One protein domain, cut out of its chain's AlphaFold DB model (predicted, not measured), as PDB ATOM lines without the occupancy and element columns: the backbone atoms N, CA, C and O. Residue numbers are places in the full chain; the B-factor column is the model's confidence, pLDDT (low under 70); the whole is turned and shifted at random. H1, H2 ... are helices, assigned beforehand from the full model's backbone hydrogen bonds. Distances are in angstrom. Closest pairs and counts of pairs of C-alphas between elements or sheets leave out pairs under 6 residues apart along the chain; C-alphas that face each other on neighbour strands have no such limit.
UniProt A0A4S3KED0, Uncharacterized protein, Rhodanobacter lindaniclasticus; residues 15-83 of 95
ATOM      1  N   ALA A  15     -19.179  64.652  37.619       84.50
ATOM      2  CA  ALA A  15     -18.977  63.948  38.884       84.50
ATOM      3  C   ALA A  15     -18.636  62.461  38.683       84.50
ATOM      4  O   ALA A  15     -17.937  61.866  39.502       84.50
ATOM      5  N   VAL A  16     -19.094  61.862  37.579       81.19
ATOM      6  CA  VAL A  16     -18.834  60.457  37.235       81.19
ATOM      7  C   VAL A  16     -17.450  60.278  36.612       81.19
ATOM      8  O   VAL A  16     -16.869  59.200  36.733       81.19
ATOM      9  N   LEU A  17     -16.893  61.317  35.981       82.00
ATOM     10  CA  LEU A  17     -15.557  61.252  35.387       82.00
ATOM     11  C   LEU A  17     -14.455  61.118  36.439       82.00
ATOM     12  O   LEU A  17     -13.379  60.629  36.109       82.00
ATOM     13  N   ALA A  18     -14.699  61.529  37.687       81.31
ATOM     14  CA  ALA A  18     -13.753  61.391  38.799       81.31
ATOM     15  C   ALA A  18     -12.322  61.887  38.466       81.31
ATOM     16  O   ALA A  18     -11.330  61.331  38.934       81.31
ATOM     17  N   GLY A  19     -12.214  62.937  37.638       81.81
ATOM     18  CA  GLY A  19     -10.948  63.515  37.174       81.81
ATOM     19  C   GLY A  19     -10.395  62.940  35.859       81.81
ATOM     20  O   GLY A  19      -9.367  63.418  35.372       81.81
ATOM     21  N   GLU A  20     -11.050  61.951  35.246       84.38
ATOM     22  CA  GLU A  20     -10.717  61.476  33.899       84.38
ATOM     23  C   GLU A  20     -11.127  62.506  32.831       84.38
ATOM     24  O   GLU A  20     -12.227  63.053  32.845       84.38
ATOM     25  N   ARG A  21     -10.270  62.751  31.827       85.56
ATOM     26  CA  ARG A  21     -10.654  63.621  30.702       85.56
ATOM     27  C   ARG A  21     -11.716  62.932  29.847       85.56
ATOM     28  O   ARG A  21     -11.492  61.816  29.379       85.56
ATOM     29  N   ALA A  22     -12.793  63.643  29.518       84.69
ATOM     30  CA  ALA A  22     -13.889  63.122  28.693       84.69
ATOM     31  C   ALA A  22     -13.419  62.467  27.375       84.69
ATOM     32  O   ALA A  22     -13.881  61.384  27.017       84.69
ATOM     33  N   GLY A  23     -12.448  63.070  26.677       84.75
ATOM     34  CA  GLY A  23     -11.878  62.496  25.451       84.75
ATOM     35  C   GLY A  23     -11.154  61.161  25.674       84.75
ATOM     36  O   GLY A  23     -11.253  60.259  24.845       84.75
ATOM     37  N   SER A  24     -10.479  61.003  26.816       85.31
ATOM     38  CA  SER A  24      -9.823  59.749  27.202       85.31
ATOM     39  C   SER A  24     -10.845  58.660  27.530       85.31
ATOM     40  O   SER A  24     -10.663  57.522  27.103       85.31
ATOM     41  N   VAL A  25     -11.946  59.012  28.204       87.44
ATOM     42  CA  VAL A  25     -13.054  58.080  28.471       87.44
ATOM     43  C   VAL A  25     -13.700  57.625  27.164       87.44
ATOM     44  O   VAL A  25     -13.855  56.425  26.953       87.44
ATOM     45  N   ARG A  26     -14.000  58.550  26.240       88.94
ATOM     46  CA  ARG A  26     -14.546  58.222  24.910       88.94
ATOM     47  C   ARG A  26     -13.643  57.261  24.137       88.94
ATOM     48  O   ARG A  26     -14.128  56.255  23.633       88.94
ATOM     49  N   ALA A  27     -12.342  57.539  24.065       87.25
ATOM     50  CA  ALA A  27     -11.400  56.665  23.366       87.25
ATOM     51  C   ALA A  27     -11.319  55.272  24.015       87.25
ATOM     52  O   ALA A  27     -11.325  54.261  23.317       87.25
ATOM     53  N   ALA A  28     -11.297  55.207  25.351       87.31
ATOM     54  CA  ALA A  28     -11.308  53.938  26.076       87.31
ATOM     55  C   ALA A  28     -12.594  53.134  25.818       87.31
ATOM     56  O   ALA A  28     -12.529  51.915  25.673       87.31
ATOM     57  N   LEU A  29     -13.745  53.809  25.717       88.31
ATOM     58  CA  LEU A  29     -15.018  53.189  25.350       88.31
ATOM     59  C   LEU A  29     -14.984  52.598  23.947       88.31
ATOM     60  O   LEU A  29     -15.371  51.446  23.778       88.31
ATOM     61  N   GLU A  30     -14.522  53.362  22.954       90.38
ATOM     62  CA  GLU A  30     -14.448  52.896  21.564       90.38
ATOM     63  C   GLU A  30     -13.551  51.656  21.442       90.38
ATOM     64  O   GLU A  30     -13.940  50.672  20.810       90.38
ATOM     65  N   VAL A  31     -12.387  51.670  22.101       87.56
ATOM     66  CA  VAL A  31     -11.457  50.532  22.119       87.56
ATOM     67  C   VAL A  31     -12.095  49.309  22.766       87.56
ATOM     68  O   VAL A  31     -12.075  48.226  22.178       87.56
ATOM     69  N   GLU A  32     -12.663  49.456  23.964       86.62
ATOM     70  CA  GLU A  32     -13.152  48.299  24.708       86.62
ATOM     71  C   GLU A  32     -14.422  47.720  24.086       86.62
ATOM     72  O   GLU A  32     -14.507  46.512  23.890       86.62
ATOM     73  N   LEU A  33     -15.377  48.555  23.680       86.56
ATOM     74  CA  LEU A  33     -16.547  48.083  22.943       86.56
ATOM     75  C   LEU A  33     -16.145  47.444  21.611       86.56
ATOM     76  O   LEU A  33     -16.652  46.376  21.284       86.56
ATOM     77  N   GLY A  34     -15.198  48.028  20.870       86.56
ATOM     78  CA  GLY A  34     -14.655  47.409  19.660       86.56
ATOM     79  C   GLY A  34     -14.073  46.019  19.937       86.56
ATOM     80  O   GLY A  34     -14.381  45.060  19.225       86.56
ATOM     81  N   ARG A  35     -13.309  45.875  21.028       84.62
ATOM     82  CA  ARG A  35     -12.763  44.589  21.486       84.62
ATOM     83  C   ARG A  35     -13.865  43.590  21.841       84.62
ATOM     84  O   ARG A  35     -13.747  42.423  21.472       84.62
ATOM     85  N   LEU A  36     -14.917  44.013  22.544       83.44
ATOM     86  CA  LEU A  36     -16.050  43.158  22.926       83.44
ATOM     87  C   LEU A  36     -16.853  42.705  21.701       83.44
ATOM     88  O   LEU A  36     -17.190  41.529  21.584       83.44
ATOM     89  N   LEU A  37     -17.098  43.605  20.752       81.62
ATOM     90  CA  LEU A  37     -17.828  43.309  19.517       81.62
ATOM     91  C   LEU A  37     -17.035  42.387  18.575       81.62
ATOM     92  O   LEU A  37     -17.627  41.655  17.783       81.62
ATOM     93  N   ALA A  38     -15.704  42.381  18.680       83.31
ATOM     94  CA  ALA A  38     -14.839  41.465  17.943       83.31
ATOM     95  C   ALA A  38     -14.803  40.034  18.526       83.31
ATOM     96  O   ALA A  38     -14.251  39.137  17.886       83.31
ATOM     97  N   GLN A  39     -15.373  39.791  19.715       81.88
ATOM     98  CA  GLN A  39     -15.365  38.463  20.335       81.88
ATOM     99  C   GLN A  39     -16.298  37.473  19.611       81.88
ATOM    100  O   GLN A  39     -17.340  37.858  19.066       81.88
ATOM    101  N   PRO A  40     -15.972  36.166  19.632       76.38
ATOM    102  CA  PRO A  40     -16.873  35.125  19.147       76.38
ATOM    103  C   PRO A  40     -18.244  35.201  19.835       76.38
ATOM    104  O   PRO A  40     -18.330  35.403  21.041       76.38
ATOM    105  N   GLY A  41     -19.324  35.044  19.068       77.75
ATOM    106  CA  GLY A  41     -20.701  35.132  19.575       77.75
ATOM    107  C   GLY A  41     -21.325  36.531  19.501       77.75
ATOM    108  O   GLY A  41     -22.534  36.630  19.290       77.75
ATOM    109  N   ALA A  42     -20.529  37.607  19.528       81.00
ATOM    110  CA  ALA A  42     -21.048  38.973  19.405       81.00
ATOM    111  C   ALA A  42     -21.735  39.213  18.049       81.00
ATOM    112  O   ALA A  42     -22.834  39.751  17.989       81.00
ATOM    113  N   SER A  43     -21.149  38.727  16.951       78.75
ATOM    114  CA  SER A  43     -21.747  38.858  15.611       78.75
ATOM    115  C   SER A  43     -23.108  38.165  15.467       78.75
ATOM    116  O   SER A  43     -23.958  38.639  14.717       78.75
ATOM    117  N   ALA A  44     -23.333  37.054  16.176       80.00
ATOM    118  CA  ALA A  44     -24.616  36.358  16.170       80.00
ATOM    119  C   ALA A  44     -25.678  37.143  16.952       80.00
ATOM    120  O   ALA A  44     -26.775  37.336  16.434       80.00
ATOM    121  N   ALA A  45     -25.326  37.658  18.136       80.06
ATOM    122  CA  ALA A  45     -26.201  38.518  18.933       80.06
ATOM    123  C   ALA A  45     -26.586  39.803  18.172       80.06
ATOM    124  O   ALA A  45     -27.766  40.129  18.062       80.06
ATOM    125  N   LEU A  46     -25.612  40.477  17.545       79.44
ATOM    126  CA  LEU A  46     -25.849  41.698  16.764       79.44
ATOM    127  C   LEU A  46     -26.748  41.461  15.543       79.44
ATOM    128  O   LEU A  46     -27.608  42.288  15.247       79.44
ATOM    129  N   ARG A  47     -26.595  40.327  14.842       80.56
ATOM    130  CA  ARG A  47     -27.495  39.971  13.728       80.56
ATOM    131  C   ARG A  47     -28.945  39.804  14.178       80.56
ATOM    132  O   ARG A  47     -29.837  40.138  13.409       80.56
ATOM    133  N   GLY A  48     -29.171  39.295  15.391       80.00
ATOM    134  CA  GLY A  48     -30.511  39.149  15.963       80.00
ATOM    135  C   GLY A  48     -31.146  40.474  16.394       80.00
ATOM    136  O   GLY A  48     -32.365  40.594  16.362       80.00
ATOM    137  N   LEU A  49     -30.333  41.470  16.761       79.12
ATOM    138  CA  LEU A  49     -30.803  42.800  17.160       79.12
ATOM    139  C   LEU A  49     -31.208  43.678  15.969       79.12
ATOM    140  O   LEU A  49     -32.155  44.453  16.073       79.12
ATOM    141  N   GLY A  50     -30.491  43.576  14.846       78.00
ATOM    142  CA  GLY A  50     -30.703  44.456  13.697       78.00
ATOM    143  C   GLY A  50     -30.404  45.925  14.025       78.00
ATOM    144  O   GLY A  50     -29.489  46.231  14.789       78.00
ATOM    145  N   ALA A  51     -31.161  46.846  13.424       80.69
ATOM    146  CA  ALA A  51     -31.077  48.267  13.745       80.69
ATOM    147  C   ALA A  51     -31.999  48.586  14.928       80.69
ATOM    148  O   ALA A  51     -33.216  48.444  14.827       80.69
ATOM    149  N   ILE A  52     -31.419  49.045  16.034       79.00
ATOM    150  CA  ILE A  52     -32.158  49.451  17.231       79.00
ATOM    151  C   ILE A  52     -32.017  50.959  17.440       79.00
ATOM    152  O   ILE A  52     -30.936  51.519  17.273       79.00
ATOM    153  N   ALA A  53     -33.114  51.624  17.807       82.44
ATOM    154  CA  ALA A  53     -33.114  53.066  18.058       82.44
ATOM    155  C   ALA A  53     -32.488  53.430  19.415       82.44
ATOM    156  O   ALA A  53     -31.955  54.523  19.583       82.44
ATOM    157  N   ALA A  54     -32.563  52.516  20.384       82.81
ATOM    158  CA  ALA A  54     -31.997  52.685  21.712       82.81
ATOM    159  C   ALA A  54     -31.722  51.326  22.358       82.81
ATOM    160  O   ALA A  54     -32.404  50.338  22.079       82.81
ATOM    161  N   LEU A  55     -30.740  51.301  23.256       80.06
ATOM    162  CA  LEU A  55     -30.505  50.178  24.155       80.06
ATOM    163  C   LEU A  55     -31.309  50.354  25.448       80.06
ATOM    164  O   LEU A  55     -31.482  51.491  25.898       80.06
ATOM    165  N   PRO A  56     -31.755  49.255  26.085       80.69
ATOM    166  CA  PRO A  56     -32.303  49.319  27.430       80.69
ATOM    167  C   PRO A  56     -31.290  49.958  28.392       80.69
ATOM    168  O   PRO A  56     -30.094  49.639  28.305       80.69
ATOM    169  N   PRO A  57     -31.738  50.822  29.322       81.06
ATOM    170  CA  PRO A  57     -30.883  51.326  30.387       81.06
ATOM    171  C   PRO A  57     -30.252  50.166  31.160       81.06
ATOM    172  O   PRO A  57     -30.945  49.227  31.549       81.06
ATOM    173  N   ALA A  58     -28.945  50.242  31.403       82.50
ATOM    174  CA  ALA A  58     -28.218  49.258  32.195       82.50
ATOM    175  C   ALA A  58     -27.561  49.918  33.402       82.50
ATOM    176  O   ALA A  58     -27.019  51.022  33.319       82.50
ATOM    177  N   ALA A  59     -27.587  49.205  34.526       82.12
ATOM    178  CA  ALA A  59     -26.805  49.581  35.686       82.12
ATOM    179  C   ALA A  59     -25.316  49.387  35.382       82.12
ATOM    180  O   ALA A  59     -24.897  48.350  34.863       82.12
ATOM    181  N   LEU A  60     -24.515  50.387  35.737       81.06
ATOM    182  CA  LEU A  60     -23.065  50.281  35.703       81.06
ATOM    183  C   LEU A  60     -22.608  49.267  36.762       81.06
ATOM    184  O   LEU A  60     -22.944  49.448  37.936       81.06
ATOM    185  N   PRO A  61     -21.821  48.240  36.394       77.19
ATOM    186  CA  PRO A  61     -21.207  47.356  37.373       77.19
ATOM    187  C   PRO A  61     -20.405  48.181  38.388       77.19
ATOM    188  O   PRO A  61     -19.741  49.145  37.979       77.19
ATOM    189  N   PRO A  62     -20.452  47.860  39.691       76.38
ATOM    190  CA  PRO A  62     -19.628  48.543  40.683       76.38
ATOM    191  C   PRO A  62     -18.144  48.375  40.337       76.38
ATOM    192  O   PRO A  62     -17.753  47.366  39.754       76.38
ATOM    193  N   ALA A  63     -17.323  49.369  40.679       78.94
ATOM    194  CA  ALA A  63     -15.878  49.219  40.561       78.94
ATOM    195  C   ALA A  63     -15.408  48.175  41.582       78.94
ATOM    196  O   ALA A  63     -15.679  48.311  42.775       78.94
ATOM    197  N   GLY A  64     -14.705  47.146  41.119       75.56
ATOM    198  CA  GLY A  64     -14.054  46.162  41.977       75.56
ATOM    199  C   GLY A  64     -12.793  46.712  42.646       75.56
ATOM    200  O   GLY A  64     -12.377  46.196  43.680       75.56
ATOM    201  N   HIS A  65     -12.190  47.767  42.085       76.12
ATOM    202  CA  HIS A  65     -11.010  48.423  42.647       76.12
ATOM    203  C   HIS A  65     -11.020  49.952  42.450       76.12
ATOM    204  O   HIS A  65     -11.559  50.441  41.456       76.12
ATOM    205  N   PRO A  66     -10.364  50.733  43.335       71.44
ATOM    206  CA  PRO A  66     -10.359  52.204  43.274       71.44
ATOM    207  C   PRO A  66      -9.798  52.793  41.973       71.44
ATOM    208  O   PRO A  66     -10.129  53.911  41.602       71.44
ATOM    209  N   HIS A  67      -8.941  52.042  41.279       73.62
ATOM    210  CA  HIS A  67      -8.316  52.459  40.020       73.62
ATOM    211  C   HIS A  67      -9.034  51.921  38.773       73.62
ATOM    212  O   HIS A  67      -8.473  51.951  37.676       73.62
ATOM    213  N   GLU A  68     -10.231  51.348  38.928       78.62
ATOM    214  CA  GLU A  68     -10.974  50.808  37.792       78.62
ATOM    215  C   GLU A  68     -11.519  51.941  36.937       78.62
ATOM    216  O   GLU A  68     -12.304  52.768  37.399       78.62
ATOM    217  N   ARG A  69     -11.085  51.973  35.677       80.62
ATOM    218  CA  ARG A  69     -11.453  53.030  34.738       80.62
ATOM    219  C   ARG A  69     -12.929  52.939  34.378       80.62
ATOM    220  O   ARG A  69     -13.485  51.846  34.237       80.62
ATOM    221  N   LEU A  70     -13.546  54.092  34.153       82.50
ATOM    222  CA  LEU A  70     -14.962  54.177  33.806       82.50
ATOM    223  C   LEU A  70     -15.287  53.514  32.455       82.50
ATOM    224  O   LEU A  70     -16.303  52.831  32.324       82.50
ATOM    225  N   GLY A  71     -14.407  53.678  31.461       82.06
ATOM    226  CA  GLY A  71     -14.607  53.169  30.098       82.06
ATOM    227  C   GLY A  71     -14.931  51.667  30.035       82.06
ATOM    228  O   GLY A  71     -16.000  51.306  29.542       82.06
ATOM    229  N   PRO A  72     -14.074  50.778  30.573       82.44
ATOM    230  CA  PRO A  72     -14.342  49.341  30.582       82.44
ATOM    231  C   PRO A  72     -15.671  48.946  31.232       82.44
ATOM    232  O   PRO A  72     -16.393  48.106  30.697       82.44
ATOM    233  N   ARG A  73     -16.042  49.599  32.339       85.94
ATOM    234  CA  ARG A  73     -17.289  49.310  33.063       85.94
ATOM    235  C   ARG A  73     -18.529  49.665  32.242       85.94
ATOM    236  O   ARG A  73     -19.475  48.880  32.188       85.94
ATOM    237  N   ILE A  74     -18.517  50.813  31.565       86.00
ATOM    238  CA  ILE A  74     -19.588  51.194  30.630       86.00
ATOM    239  C   ILE A  74     -19.635  50.208  29.455       86.00
ATOM    240  O   ILE A  74     -20.720  49.773  29.073       86.00
ATOM    241  N   ALA A  75     -18.484  49.824  28.895       84.69
ATOM    242  CA  ALA A  75     -18.437  48.890  27.774       84.69
ATOM    243  C   ALA A  75     -19.068  47.530  28.132       84.69
ATOM    244  O   ALA A  75     -19.847  46.986  27.348       84.69
ATOM    245  N   THR A  76     -18.819  47.026  29.345       83.94
ATOM    246  CA  THR A  76     -19.488  45.829  29.881       83.94
ATOM    247  C   THR A  76     -20.998  46.020  30.041       83.94
ATOM    248  O   THR A  76     -21.767  45.145  29.647       83.94
ATOM    249  N   ALA A  77     -21.452  47.161  30.570       85.75
ATOM    250  CA  ALA A  77     -22.885  47.445  30.704       85.75
ATOM    251  C   ALA A  77     -23.596  47.456  29.336       85.75
ATOM    252  O   ALA A  77     -24.658  46.858  29.176       85.75
ATOM    253  N   VAL A  78     -22.974  48.068  28.326       85.88
ATOM    254  CA  VAL A  78     -23.479  48.091  26.945       85.88
ATOM    255  C   VAL A  78     -23.496  46.687  26.335       85.88
ATOM    256  O   VAL A  78     -24.474  46.324  25.686       85.88
ATOM    257  N   GLN A  79     -22.463  45.871  26.572       84.44
ATOM    258  CA  GLN A  79     -22.435  44.472  26.132       84.44
ATOM    259  C   GLN A  79     -23.626  43.680  26.692       84.44
ATOM    260  O   GLN A  79     -24.272  42.942  25.945       84.44
ATOM    261  N   HIS A  80     -23.956  43.878  27.973       83.94
ATOM    262  CA  HIS A  80     -25.138  43.275  28.591       83.94
ATOM    263  C   HIS A  80     -26.444  43.769  27.956       83.94
ATOM    264  O   HIS A  80     -27.296  42.943  27.632       83.94
ATOM    265  N   SER A  81     -26.599  45.075  27.708       84.75
ATOM    266  CA  SER A  81     -27.787  45.608  27.016       84.75
ATOM    267  C   SER A  81     -27.938  45.080  25.588       84.75
ATOM    268  O   SER A  81     -29.057  44.963  25.095       84.75
ATOM    269  N   LEU A  82     -26.829  44.747  24.922       82.69
ATOM    270  CA  LEU A  82     -26.811  44.125  23.595       82.69
ATOM    271  C   LEU A  82     -27.098  42.612  23.634       82.69
ATOM    272  O   LEU A  82     -27.080  41.959  22.591       82.69
ATOM    273  N   GLY A  83     -27.308  42.019  24.813       82.94
ATOM    274  CA  GLY A  83     -27.511  40.576  24.952       82.94
ATOM    275  C   GLY A  83     -26.312  39.750  24.477       82.94
ATOM    276  O   GLY A  83     -26.460  38.569  24.157       82.94
TER     277      GLY A  83
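This is residues 15 to 83 of the 95 residues of an uncharacterized protein of Rhodanobacter lindaniclasticus (UniProt A0A4S3KED0). The long helix H1 and the shorter H3 pack together at a slant, running the same way, and the small helix H2 turns off crosswise near the end of H1. From H2 a long stretch without a named element, residues 50 to 69, folds back to the start of H3, and the chain through H1, H2 and this stretch makes a drawn-out loop with H3 in its middle. The printed part has 69 residues with three named helices, in the order H1, H2, H3, and no named strand; its class is all helix. It is only just compact, close to loose, with a radius of gyration of the C-alphas of 13.0 A, and its outline is elongated, spanning 37 by 22 by 22 A.

The longest helix is H1, residues 22 to 37, and it touches H3, residues 70 to 81. Their closest C-alphas are those of Leu 29 and Gly 71, 4.8 A apart, and 17 pairs of C-alphas are within 8 A. H1 and H3 run the same way at a steep tilt of 41 degrees, with their centres 9.5 A apart. H2, residues 42 to 49, is close to H1 but not clearly touching it: the closest C-alphas, those of Leu 37 and Ser 43, are 7.1 A apart. The lines of H1 and H2 are about perpendicular, at 86 degrees. H2 and H3 are apart, with no C-alpha of the one within 8 A of the other. In H1, H2 and H3 every O i to N i+4 pair is within hydrogen-bond range.

H1 begins at C-alpha 22 at (-13.889, 63.122, 28.693) and ends at C-alpha 37 at (-17.828, 43.309, 19.517), 22.2 A from first to last C-alpha. H2 begins at C-alpha 42 at (-21.048, 38.973, 19.405) and measures 10.7 A from Ala 42 to Leu 49. H3 measures 16.9 A from Leu 70 to Ser 81 and ends at C-alpha 81 at (-27.787, 45.608, 27.016).

The two C-alphas farthest apart are those of Gly 19 and Gly 48, at 37.8 A, while those of Ala 15 and Gly 83, the first and last printed, are 28.5 A apart. The printed part has no cut. The link from H1 to H2 is tight, with 4 residues between them, and the link from H2 to H3 is long, with 20. The C-alphas of that long stretch, residues 50 to 69, lie 9 to 19 A from the mean of all C-alphas. The mean pLDDT of the printed part is 82.3, and no printed residue is under 70.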